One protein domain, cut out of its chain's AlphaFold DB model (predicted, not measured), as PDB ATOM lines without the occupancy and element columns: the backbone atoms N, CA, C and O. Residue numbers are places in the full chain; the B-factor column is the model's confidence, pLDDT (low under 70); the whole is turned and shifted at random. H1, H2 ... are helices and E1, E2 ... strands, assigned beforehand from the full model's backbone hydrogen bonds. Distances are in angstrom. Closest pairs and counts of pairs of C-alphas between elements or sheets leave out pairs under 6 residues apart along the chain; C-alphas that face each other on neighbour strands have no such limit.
ATOM      1  N   ALA A   2     209.693 200.649 218.799       65.06
ATOM      2  CA  ALA A   2     209.182 201.974 218.493       65.06
ATOM      3  C   ALA A   2     207.762 201.918 217.925       65.06
ATOM      4  O   ALA A   2     207.423 201.078 217.088       65.06
ATOM      5  N   ARG A   3     206.910 202.806 218.430       79.12
ATOM      6  CA  ARG A   3     205.524 202.970 217.999       79.12
ATOM      7  C   ARG A   3     205.224 204.452 217.891       79.12
ATOM      8  O   ARG A   3     205.890 205.267 218.527       79.12
ATOM      9  N   PHE A   4     204.210 204.807 217.116       83.00
ATOM     10  CA  PHE A   4     203.710 206.176 217.126       83.00
ATOM     11  C   PHE A   4     203.188 206.522 218.519       83.00
ATOM     12  O   PHE A   4     202.550 205.691 219.170       83.00
ATOM     13  N   ARG A   5     203.455 207.749 218.981       78.44
ATOM     14  CA  ARG A   5     202.953 208.228 220.281       78.44
ATOM     15  C   ARG A   5     201.432 208.225 220.345       78.44
ATOM     16  O   ARG A   5     200.860 207.944 221.392       78.44
ATOM     17  N   ILE A   6     200.785 208.511 219.221       75.06
ATOM     18  CA  ILE A   6     199.335 208.448 219.069       75.06
ATOM     19  C   ILE A   6     199.010 207.138 218.348       75.06
ATOM     20  O   ILE A   6     199.393 206.950 217.197       75.06
ATOM     21  N   GLN A   7     198.302 206.224 219.016       64.50
ATOM     22  CA  GLN A   7     198.006 204.890 218.466       64.50
ATOM     23  C   GLN A   7     197.115 204.928 217.217       64.50
ATOM     24  O   GLN A   7     197.217 204.051 216.365       64.50
ATOM     25  N   SER A   8     196.257 205.943 217.110       63.97
ATOM     26  CA  SER A   8     195.402 206.201 215.951       63.97
ATOM     27  C   SER A   8     196.054 207.106 214.906       63.97
ATOM     28  O   SER A   8     195.396 207.460 213.928       63.97
ATOM     29  N   ALA A   9     197.320 207.507 215.091       65.12
ATOM     30  CA  ALA A   9     198.002 208.284 214.072       65.12
ATOM     31  C   ALA A   9     198.146 207.426 212.821       65.12
ATOM     32  O   ALA A   9     198.868 206.427 212.796       65.12
ATOM     33  N   VAL A  10     197.473 207.857 211.763       62.88
ATOM     34  CA  VAL A  10     197.900 207.500 210.424       62.88
ATOM     35  C   VAL A  10     199.260 208.167 210.235       62.88
ATOM     36  O   VAL A  10     199.411 209.340 210.603       62.88
ATOM     37  N   PRO A  11     200.266 207.442 209.728       61.50
ATOM     38  CA  PRO A  11     201.553 208.043 209.513       61.50
ATOM     39  C   PRO A  11     201.430 209.273 208.624       61.50
ATOM     40  O   PRO A  11     200.501 209.395 207.815       61.50
ATOM     41  N   PRO A  12     202.354 210.211 208.781       53.03
ATOM     42  CA  PRO A  12     202.233 211.485 208.121       53.03
ATOM     43  C   PRO A  12     202.372 211.280 206.600       53.03
ATOM     44  O   PRO A  12     203.225 210.498 206.191       53.03
ATOM     45  N   CYS A  13     201.509 211.921 205.795       55.72
ATOM     46  CA  CYS A  13     201.157 211.587 204.393       55.72
ATOM     47  C   CYS A  13     199.974 210.590 204.216       55.72
ATOM     48  O   CYS A  13     199.596 210.269 203.089       55.72
ATOM     49  N   GLY A  14     199.331 210.134 205.298       70.81
ATOM     50  CA  GLY A  14     198.090 209.345 205.238       70.81
ATOM     51  C   GLY A  14     198.283 207.859 204.910       70.81
ATOM     52  O   GLY A  14     197.302 207.134 204.758       70.81
ATOM     53  N   LYS A  15     199.532 207.396 204.804       81.88
ATOM     54  CA  LYS A  15     199.902 206.034 204.406       81.88
ATOM     55  C   LYS A  15     201.052 205.527 205.263       81.88
ATOM     56  O   LYS A  15     201.955 206.283 205.613       81.88
ATOM     57  N   PHE A  16     201.040 204.235 205.562       84.81
ATOM     58  CA  PHE A  16     202.228 203.523 206.011       84.81
ATOM     59  C   PHE A  16     203.161 203.300 204.825       84.81
ATOM     60  O   PHE A  16     202.686 203.106 203.707       84.81
ATOM     61  N   PHE A  17     204.471 203.291 205.066       87.94
ATOM     62  CA  PHE A  17     205.462 203.080 204.017       87.94
ATOM     63  C   PHE A  17     206.674 202.300 204.510       87.94
ATOM     64  O   PHE A  17     206.959 202.241 205.707       87.94
ATOM     65  N   PHE A  18     207.379 201.687 203.567       89.50
ATOM     66  CA  PHE A  18     208.578 200.913 203.833       89.50
ATOM     67  C   PHE A  18     209.482 200.894 202.599       89.50
ATOM     68  O   PHE A  18     209.001 200.690 201.484       89.50
ATOM     69  N   GLU A  19     210.786 201.072 202.804       88.75
ATOM     70  CA  GLU A  19     211.805 200.866 201.773       88.75
ATOM     71  C   GLU A  19     212.727 199.706 202.162       88.75
ATOM     72  O   GLU A  19     213.228 199.639 203.288       88.75
ATOM     73  N   PHE A  20     212.971 198.804 201.211       89.19
ATOM     74  CA  PHE A  20     213.909 197.694 201.354       89.19
ATOM     75  C   PHE A  20     214.758 197.556 200.091       89.19
ATOM     76  O   PHE A  20     214.223 197.396 198.993       89.19
ATOM     77  N   ASP A  21     216.084 197.635 200.242       85.56
ATOM     78  CA  ASP A  21     217.061 197.563 199.145       85.56
ATOM     79  C   ASP A  21     216.715 198.474 197.945       85.56
ATOM     80  O   ASP A  21     216.783 198.072 196.776       85.56
ATOM     81  N   GLY A  22     216.308 199.713 198.246       78.81
ATOM     82  CA  GLY A  22     215.985 200.748 197.260       78.81
ATOM     83  C   GLY A  22     214.601 200.630 196.615       78.81
ATOM     84  O   GLY A  22     214.275 201.433 195.743       78.81
ATOM     85  N   GLU A  23     213.781 199.652 197.008       84.81
ATOM     86  CA  GLU A  23     212.399 199.526 196.541       84.81
ATOM     87  C   GLU A  23     211.423 199.988 197.624       84.81
ATOM     88  O   GLU A  23     211.511 199.557 198.774       84.81
ATOM     89  N   TYR A  24     210.502 200.873 197.245       86.44
ATOM     90  CA  TYR A  24     209.569 201.551 198.142       86.44
ATOM     91  C   TYR A  24     208.143 201.036 197.934       86.44
ATOM     92  O   TYR A  24     207.677 200.933 196.797       86.44
ATOM     93  N   VAL A  25     207.439 200.768 199.032       89.25
ATOM     94  CA  VAL A  25     206.017 200.405 199.055       89.25
ATOM     95  C   VAL A  25     205.270 201.250 200.081       89.25
ATOM     96  O   VAL A  25     205.818 201.609 201.121       89.25
ATOM     97  N   GLU A  26     203.999 201.539 199.809       88.75
ATOM     98  CA  GLU A  26     203.123 202.291 200.707       88.75
ATOM     99  C   GLU A  26     201.678 201.786 200.649       88.75
ATOM    100  O   GLU A  26     201.229 201.289 199.619       88.75
ATOM    101  N   SER A  27     200.937 201.923 201.748       87.69
ATOM    102  CA  SER A  27     199.494 201.661 201.791       87.69
ATOM    103  C   SER A  27     198.833 202.385 202.968       87.69
ATOM    104  O   SER A  27     199.434 202.580 204.023       87.69
ATOM    105  N   VAL A  28     197.561 202.759 202.809       83.75
ATOM    106  CA  VAL A  28     196.701 203.238 203.909       83.75
ATOM    107  C   VAL A  28     196.338 202.109 204.888       83.75
ATOM    108  O   VAL A  28     195.985 202.365 206.037       83.75
ATOM    109  N   ASN A  29     196.427 200.852 204.445       87.31
ATOM    110  CA  ASN A  29     196.071 199.664 205.202       87.31
ATOM    111  C   ASN A  29     197.329 198.952 205.719       87.31
ATOM    112  O   ASN A  29     198.191 198.507 204.963       87.31
ATOM    113  N   ARG A  30     197.399 198.777 207.041       88.38
ATOM    114  CA  ARG A  30     198.505 198.087 207.715       88.38
ATOM    115  C   ARG A  30     198.748 196.667 207.188       88.38
ATOM    116  O   ARG A  30     199.903 196.275 207.028       88.38
ATOM    117  N   ALA A  31     197.691 195.879 206.992       90.44
ATOM    118  CA  ALA A  31     197.808 194.486 206.567       90.44
ATOM    119  C   ALA A  31     198.337 194.398 205.132       90.44
ATOM    120  O   ALA A  31     199.244 193.614 204.861       90.44
ATOM    121  N   GLU A  32     197.833 195.263 204.252       93.69
ATOM    122  CA  GLU A  32     198.315 195.371 202.877       93.69
ATOM    123  C   GLU A  32     199.793 195.774 202.837       93.69
ATOM    124  O   GLU A  32     200.579 195.102 202.173       93.69
ATOM    125  N   LEU A  33     200.208 196.792 203.607       93.31
ATOM    126  CA  LEU A  33     201.624 197.160 203.669       93.31
ATOM    127  C   LEU A  33     202.499 195.986 204.124       93.31
ATOM    128  O   LEU A  33     203.577 195.778 203.574       93.31
ATOM    129  N   CYS A  34     202.059 195.220 205.124       94.94
ATOM    130  CA  CYS A  34     202.822 194.070 205.606       94.94
ATOM    131  C   CYS A  34     203.008 193.013 204.507       94.94
ATOM    132  O   CYS A  34     204.099 192.454 204.390       94.94
ATOM    133  N   GLU A  35     201.991 192.755 203.681       96.81
ATOM    134  CA  GLU A  35     202.118 191.844 202.538       96.81
ATOM    135  C   GLU A  35     203.025 192.403 201.440       96.81
ATOM    136  O   GLU A  35     203.887 191.675 200.942       96.81
ATOM    137  N   LEU A  36     202.914 193.696 201.119       96.44
ATOM    138  CA  LEU A  36     203.812 194.363 200.174       96.44
ATOM    139  C   LEU A  36     205.272 194.288 200.644       96.44
ATOM    140  O   LEU A  36     206.151 193.885 199.882       96.44
ATOM    141  N   ALA A  37     205.530 194.578 201.922       95.75
ATOM    142  CA  ALA A  37     206.854 194.482 202.527       95.75
ATOM    143  C   ALA A  37     207.394 193.043 202.485       95.75
ATOM    144  O   ALA A  37     208.531 192.825 202.070       95.75
ATOM    145  N   ARG A  38     206.581 192.032 202.829       97.06
ATOM    146  CA  ARG A  38     206.964 190.615 202.664       97.06
ATOM    147  C   ARG A  38     207.286 190.282 201.208       97.06
ATOM    148  O   ARG A  38     208.225 189.529 200.952       97.06
ATOM    149  N   GLY A  39     206.528 190.840 200.266       96.31
ATOM    150  CA  GLY A  39     206.784 190.745 198.832       96.31
ATOM    151  C   GLY A  39     208.179 191.243 198.455       96.31
ATOM    152  O   GLY A  39     208.901 190.524 197.763       96.31
ATOM    153  N   LEU A  40     208.600 192.400 198.981       95.19
ATOM    154  CA  LEU A  40     209.949 192.937 198.763       95.19
ATOM    155  C   LEU A  40     211.041 191.974 199.245       95.19
ATOM    156  O   LEU A  40     211.969 191.682 198.494       95.19
ATOM    157  N   TYR A  41     210.908 191.418 200.454       95.88
ATOM    158  CA  TYR A  41     211.859 190.425 200.976       95.88
ATOM    159  C   TYR A  41     211.956 189.200 200.059       95.88
ATOM    160  O   TYR A  41     213.054 188.812 199.651       95.88
ATOM    161  N   ARG A  42     210.809 188.622 199.675       95.88
ATOM    162  CA  ARG A  42     210.754 187.437 198.801       95.88
ATOM    163  C   ARG A  42     211.366 187.712 197.428       95.88
ATOM    164  O   ARG A  42     212.134 186.892 196.937       95.88
ATOM    165  N   LYS A  43     211.089 188.880 196.839       94.25
ATOM    166  CA  LYS A  43     211.657 189.318 195.552       94.25
ATOM    167  C   LYS A  43     213.187 189.389 195.584       94.25
ATOM    168  O   LYS A  43     213.834 189.170 194.566       94.25
ATOM    169  N   ARG A  44     213.771 189.653 196.755       92.00
ATOM    170  CA  ARG A  44     215.224 189.671 196.988       92.00
ATOM    171  C   ARG A  44     215.784 188.332 197.484       92.00
ATOM    172  O   ARG A  44     216.932 188.281 197.916       92.00
ATOM    173  N   GLY A  45     214.992 187.257 197.459       93.69
ATOM    174  CA  GLY A  45     215.409 185.936 197.937       93.69
ATOM    175  C   GLY A  45     215.655 185.879 199.449       93.69
ATOM    176  O   GLY A  45     216.403 185.025 199.921       93.69
ATOM    177  N   ARG A  46     215.064 186.800 200.220       94.06
ATOM    178  CA  ARG A  46     215.182 186.858 201.682       94.06
ATOM    179  C   ARG A  46     213.931 186.279 202.337       94.06
ATOM    180  O   ARG A  46     212.816 186.443 201.840       94.06
ATOM    181  N   VAL A  47     214.112 185.643 203.492       95.06
ATOM    182  CA  VAL A  47     212.995 185.210 204.340       95.06
ATOM    183  C   VAL A  47     212.433 186.440 205.060       95.06
ATOM    184  O   VAL A  47     213.200 187.120 205.747       95.06
ATOM    185  N   PRO A  48     211.134 186.762 204.917       94.69
ATOM    186  CA  PRO A  48     210.550 187.881 205.639       94.69
ATOM    187  C   PRO A  48     210.569 187.644 207.160       94.69
ATOM    188  O   PRO A  48     210.264 186.531 207.597       94.69
ATOM    189  N   PRO A  49     210.860 188.673 207.973       93.94
ATOM    190  CA  PRO A  49     210.737 188.607 209.425       93.94
ATOM    191  C   PRO A  49     209.344 188.161 209.885       93.94
ATOM    192  O   PRO A  49     208.331 188.506 209.268       93.94
ATOM    193  N   VAL A  50     209.292 187.437 211.010       92.62
ATOM    194  CA  VAL A  50     208.029 187.013 211.640       92.62
ATOM    195  C   VAL A  50     207.188 188.238 212.009       92.62
ATOM    196  O   VAL A  50     206.036 188.346 211.586       92.62
ATOM    197  N   ASP A  51     207.791 189.206 212.710       93.38
ATOM    198  CA  ASP A  51     207.184 190.513 212.980       93.38
ATOM    199  C   ASP A  51     207.594 191.551 211.925       93.38
ATOM    200  O   ASP A  51     208.380 192.466 212.173       93.38
ATOM    201  N   ILE A  52     207.064 191.402 210.707       94.25
ATOM    202  CA  ILE A  52     207.323 192.360 209.621       94.25
ATOM    203  C   ILE A  52     206.855 193.775 209.979       94.25
ATOM    204  O   ILE A  52     207.483 194.754 209.585       94.25
ATOM    205  N   PHE A  53     205.761 193.895 210.735       91.62
ATOM    206  CA  PHE A  53     205.223 195.202 211.079       91.62
ATOM    207  C   PHE A  53     206.161 195.937 212.029       91.62
ATOM    208  O   PHE A  53     206.327 197.146 211.890       91.62
ATOM    209  N   GLY A  54     206.818 195.229 212.949       91.06
ATOM    210  CA  GLY A  54     207.822 195.850 213.796       91.06
ATOM    211  C   GLY A  54     208.990 196.438 213.016       91.06
ATOM    212  O   GLY A  54     209.359 197.586 213.254       91.06
ATOM    213  N   VAL A  55     209.470 195.726 211.998       91.81
ATOM    214  CA  VAL A  55     210.525 196.222 211.100       91.81
ATOM    215  C   VAL A  55     210.067 197.444 210.299       91.81
ATOM    216  O   VAL A  55     210.815 198.412 210.158       91.81
ATOM    217  N   VAL A  56     208.822 197.440 209.813       90.44
ATOM    218  CA  VAL A  56     208.217 198.616 209.167       90.44
ATOM    219  C   VAL A  56     208.205 199.806 210.127       90.44
ATOM    220  O   VAL A  56     208.632 200.893 209.757       90.44
ATOM    221  N   MET A  57     207.755 199.614 211.367       88.31
ATOM    222  CA  MET A  57     207.674 200.697 212.349       88.31
ATOM    223  C   MET A  57     209.045 201.265 212.705       88.31
ATOM    224  O   MET A  57     209.181 202.481 212.812       88.31
ATOM    225  N   GLU A  58     210.067 200.421 212.840       89.81
ATOM    226  CA  GLU A  58     211.445 200.870 213.056       89.81
ATOM    227  C   GLU A  58     211.965 201.692 211.878       89.81
ATOM    228  O   GLU A  58     212.552 202.754 212.083       89.81
ATOM    229  N   HIS A  59     211.710 201.244 210.647       88.62
ATOM    230  CA  HIS A  59     212.042 202.010 209.452       88.62
ATOM    231  C   HIS A  59     211.339 203.372 209.462       88.62
ATOM    232  O   HIS A  59     211.994 204.406 209.366       88.62
ATOM    233  N   MET A  60     210.019 203.389 209.653       84.88
ATOM    234  CA  MET A  60     209.239 204.622 209.666       84.88
ATOM    235  C   MET A  60     209.711 205.572 210.772       84.88
ATOM    236  O   MET A  60     209.988 206.735 210.509       84.88
ATOM    237  N   CYS A  61     209.909 205.108 211.999       84.94
ATOM    238  CA  CYS A  61     210.347 205.974 213.093       84.94
ATOM    239  C   CYS A  61     211.740 206.603 212.888       84.94
ATOM    240  O   CYS A  61     212.032 207.612 213.520       84.94
ATOM    241  N   ARG A  62     212.574 206.081 211.977       85.44
ATOM    242  CA  ARG A  62     213.843 206.712 211.551       85.44
ATOM    243  C   ARG A  62     213.693 207.811 210.505       85.44
ATOM    244  O   ARG A  62     214.648 208.535 210.231       85.44
ATOM    245  N   THR A  63     212.526 207.868 209.877       78.88
ATOM    246  CA  THR A  63     212.173 208.807 208.800       78.88
ATOM    247  C   THR A  63     211.273 209.942 209.283       78.88
ATOM    248  O   THR A  63     211.142 210.987 208.641       78.88
ATOM    249  N   LEU A  64     210.623 209.737 210.427       78.81
ATOM    250  CA  LEU A  64     209.661 210.669 210.991       78.81
ATOM    251  C   LEU A  64     210.344 211.667 211.936       78.81
ATOM    252  O   LEU A  64     211.375 211.339 212.520       78.81
ATOM    253  N   PRO A  65     209.779 212.877 212.101       73.06
ATOM    254  CA  PRO A  65     210.334 213.875 213.006       73.06
ATOM    255  C   PRO A  65     210.428 213.388 214.455       73.06
ATOM    256  O   PRO A  65     209.598 212.597 214.922       73.06
ATOM    257  N   ASP A  66     211.393 213.947 215.186       76.06
ATOM    258  CA  ASP A  66     211.544 213.712 216.618       76.06
ATOM    259  C   ASP A  66     210.231 213.967 217.363       76.06
ATOM    260  O   ASP A  66     209.501 214.928 217.113       76.06
ATOM    261  N   GLY A  67     209.919 213.072 218.297       77.69
ATOM    262  CA  GLY A  67     208.691 213.141 219.083       77.69
ATOM    263  C   GLY A  67     207.453 212.551 218.404       77.69
ATOM    264  O   GLY A  67     206.426 212.456 219.072       77.69
ATOM    265  N   PHE A  68     207.523 212.088 217.150       80.06
ATOM    266  CA  PHE A  68     206.416 211.332 216.548       80.06
ATOM    267  C   PHE A  68     206.306 209.913 217.126       80.06
ATOM    268  O   PHE A  68     205.207 209.411 217.383       80.06
ATOM    269  N   CYS A  69     207.450 209.275 217.377       85.00
ATOM    270  CA  CYS A  69     207.527 207.952 217.988       85.00
ATOM    271  C   CYS A  69     207.792 208.014 219.503       85.00
ATOM    272  O   CYS A  69     208.282 209.011 220.043       85.00
ATOM    273  N   THR A  70     207.395 206.958 220.215       84.31
ATOM    274  CA  THR A  70     207.540 206.828 221.677       84.31
ATOM    275  C   THR A  70     208.991 206.651 222.111       84.31
ATOM    276  O   THR A  70     209.362 207.112 223.184       84.31
ATOM    277  N   GLU A  71     209.801 206.009 221.273       78.88
ATOM    278  CA  GLU A  71     211.214 205.709 221.504       78.88
ATOM    279  C   GLU A  71     211.996 206.016 220.213       78.88
ATOM    280  O   GLU A  71     211.434 205.854 219.124       78.88
ATOM    281  N   PRO A  72     213.266 206.452 220.302       67.31
ATOM    282  CA  PRO A  72     214.107 206.635 219.126       67.31
ATOM    283  C   PRO A  72     214.400 205.290 218.451       67.31
ATOM    284  O   PRO A  72     214.714 204.304 219.118       67.31
ATOM    285  N   SER A  73     214.344 205.248 217.121       71.50
ATOM    286  CA  SER A  73     214.620 204.039 216.332       71.50
ATOM    287  C   SER A  73     216.025 204.041 215.737       71.50
ATOM    288  O   SER A  73     216.185 203.934 214.537       71.50
ATOM    289  N   GLY A  74     217.082 204.158 216.537       75.88
ATOM    290  CA  GLY A  74     218.440 204.276 215.980       75.88
ATOM    291  C   GLY A  74     218.646 205.583 215.187       75.88
ATOM    292  O   GLY A  74     217.856 206.517 215.336       75.88
ATOM    293  N   PRO A  75     219.723 205.703 214.386       78.06
ATOM    294  CA  PRO A  75     220.061 206.966 213.739       78.06
ATOM    295  C   PRO A  75     219.071 207.309 212.608       78.06
ATOM    296  O   PRO A  75     218.668 206.394 211.869       78.06
ATOM    297  N   PRO A  76     218.721 208.600 212.428       76.12
ATOM    298  CA  PRO A  76     217.897 209.059 211.314       76.12
ATOM    299  C   PRO A  76     218.450 208.583 209.972       76.12
ATOM    300  O   PRO A  76     219.665 208.503 209.786       76.12
ATOM    301  N   LEU A  77     217.562 208.274 209.027       78.00
ATOM    302  CA  LEU A  77     217.983 207.901 207.670       78.00
ATOM    303  C   LEU A  77     218.430 209.107 206.836       78.00
ATOM    304  O   LEU A  77     219.118 208.929 205.835       78.00
TER     305      LEU A  77
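This is residues 2 to 77 of the 180 residues of an uncharacterized protein of Actinomycetales bacterium (UniProt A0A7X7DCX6). A small two-stranded hairpin, E1 and E2, packs on helix H1, while a shorter helix, H2, packs on E1 and meets H1 near its own beginning, at Phe 53, running about perpendicular to it. Two long stretches with no named element make the ends of the printed part: residues 2 to 15, with C-alphas 10 to 16 A from the mean of all C-alphas, and residues 62 to 77, with C-alphas 9 to 17 A from it. The 76 printed residues run E1, E2, H1, H2, mixed in class, with 34 in named elements, under half; the whole is compact, radius of gyration of the C-alphas 12.0 A, spanning 35 by 25 by 21 A.

E1 is residues 16 to 20, from C-alpha 16 at (202.228, 203.523, 206.011), and E2 residues 23 to 27. H1 is residues 30 to 43, 19.9 A long. H2 is residues 52 to 61, 14.4 A long, ending at C-alpha 61 at (210.347, 205.974, 213.093).

E1 and E2 form an antiparallel hairpin, with N 16 and O 27 2.8 A apart, within hydrogen-bond range. The closest C-alphas of E2 and H1 are those of Ser 27 and Leu 33, 5.3 A apart; of E1 and H2, Phe 18 and Val 56, 5.8 A. H1, with residues 34 to 38 alone, touches H2, about perpendicular at 79 degrees; the closest C-alphas, Cys 34 and Phe 53, are 6.1 A apart. E2 and H2 are apart. In H1 and H2 every O i to N i+4 pair is within hydrogen-bond range.

The farthest C-alphas, Gly 45 and Gly 67, are 35.1 A apart. The printed part has no cut, and no link between named elements is long. pLDDT is under 70 at residue 2, residues 7 to 13 and residue 72.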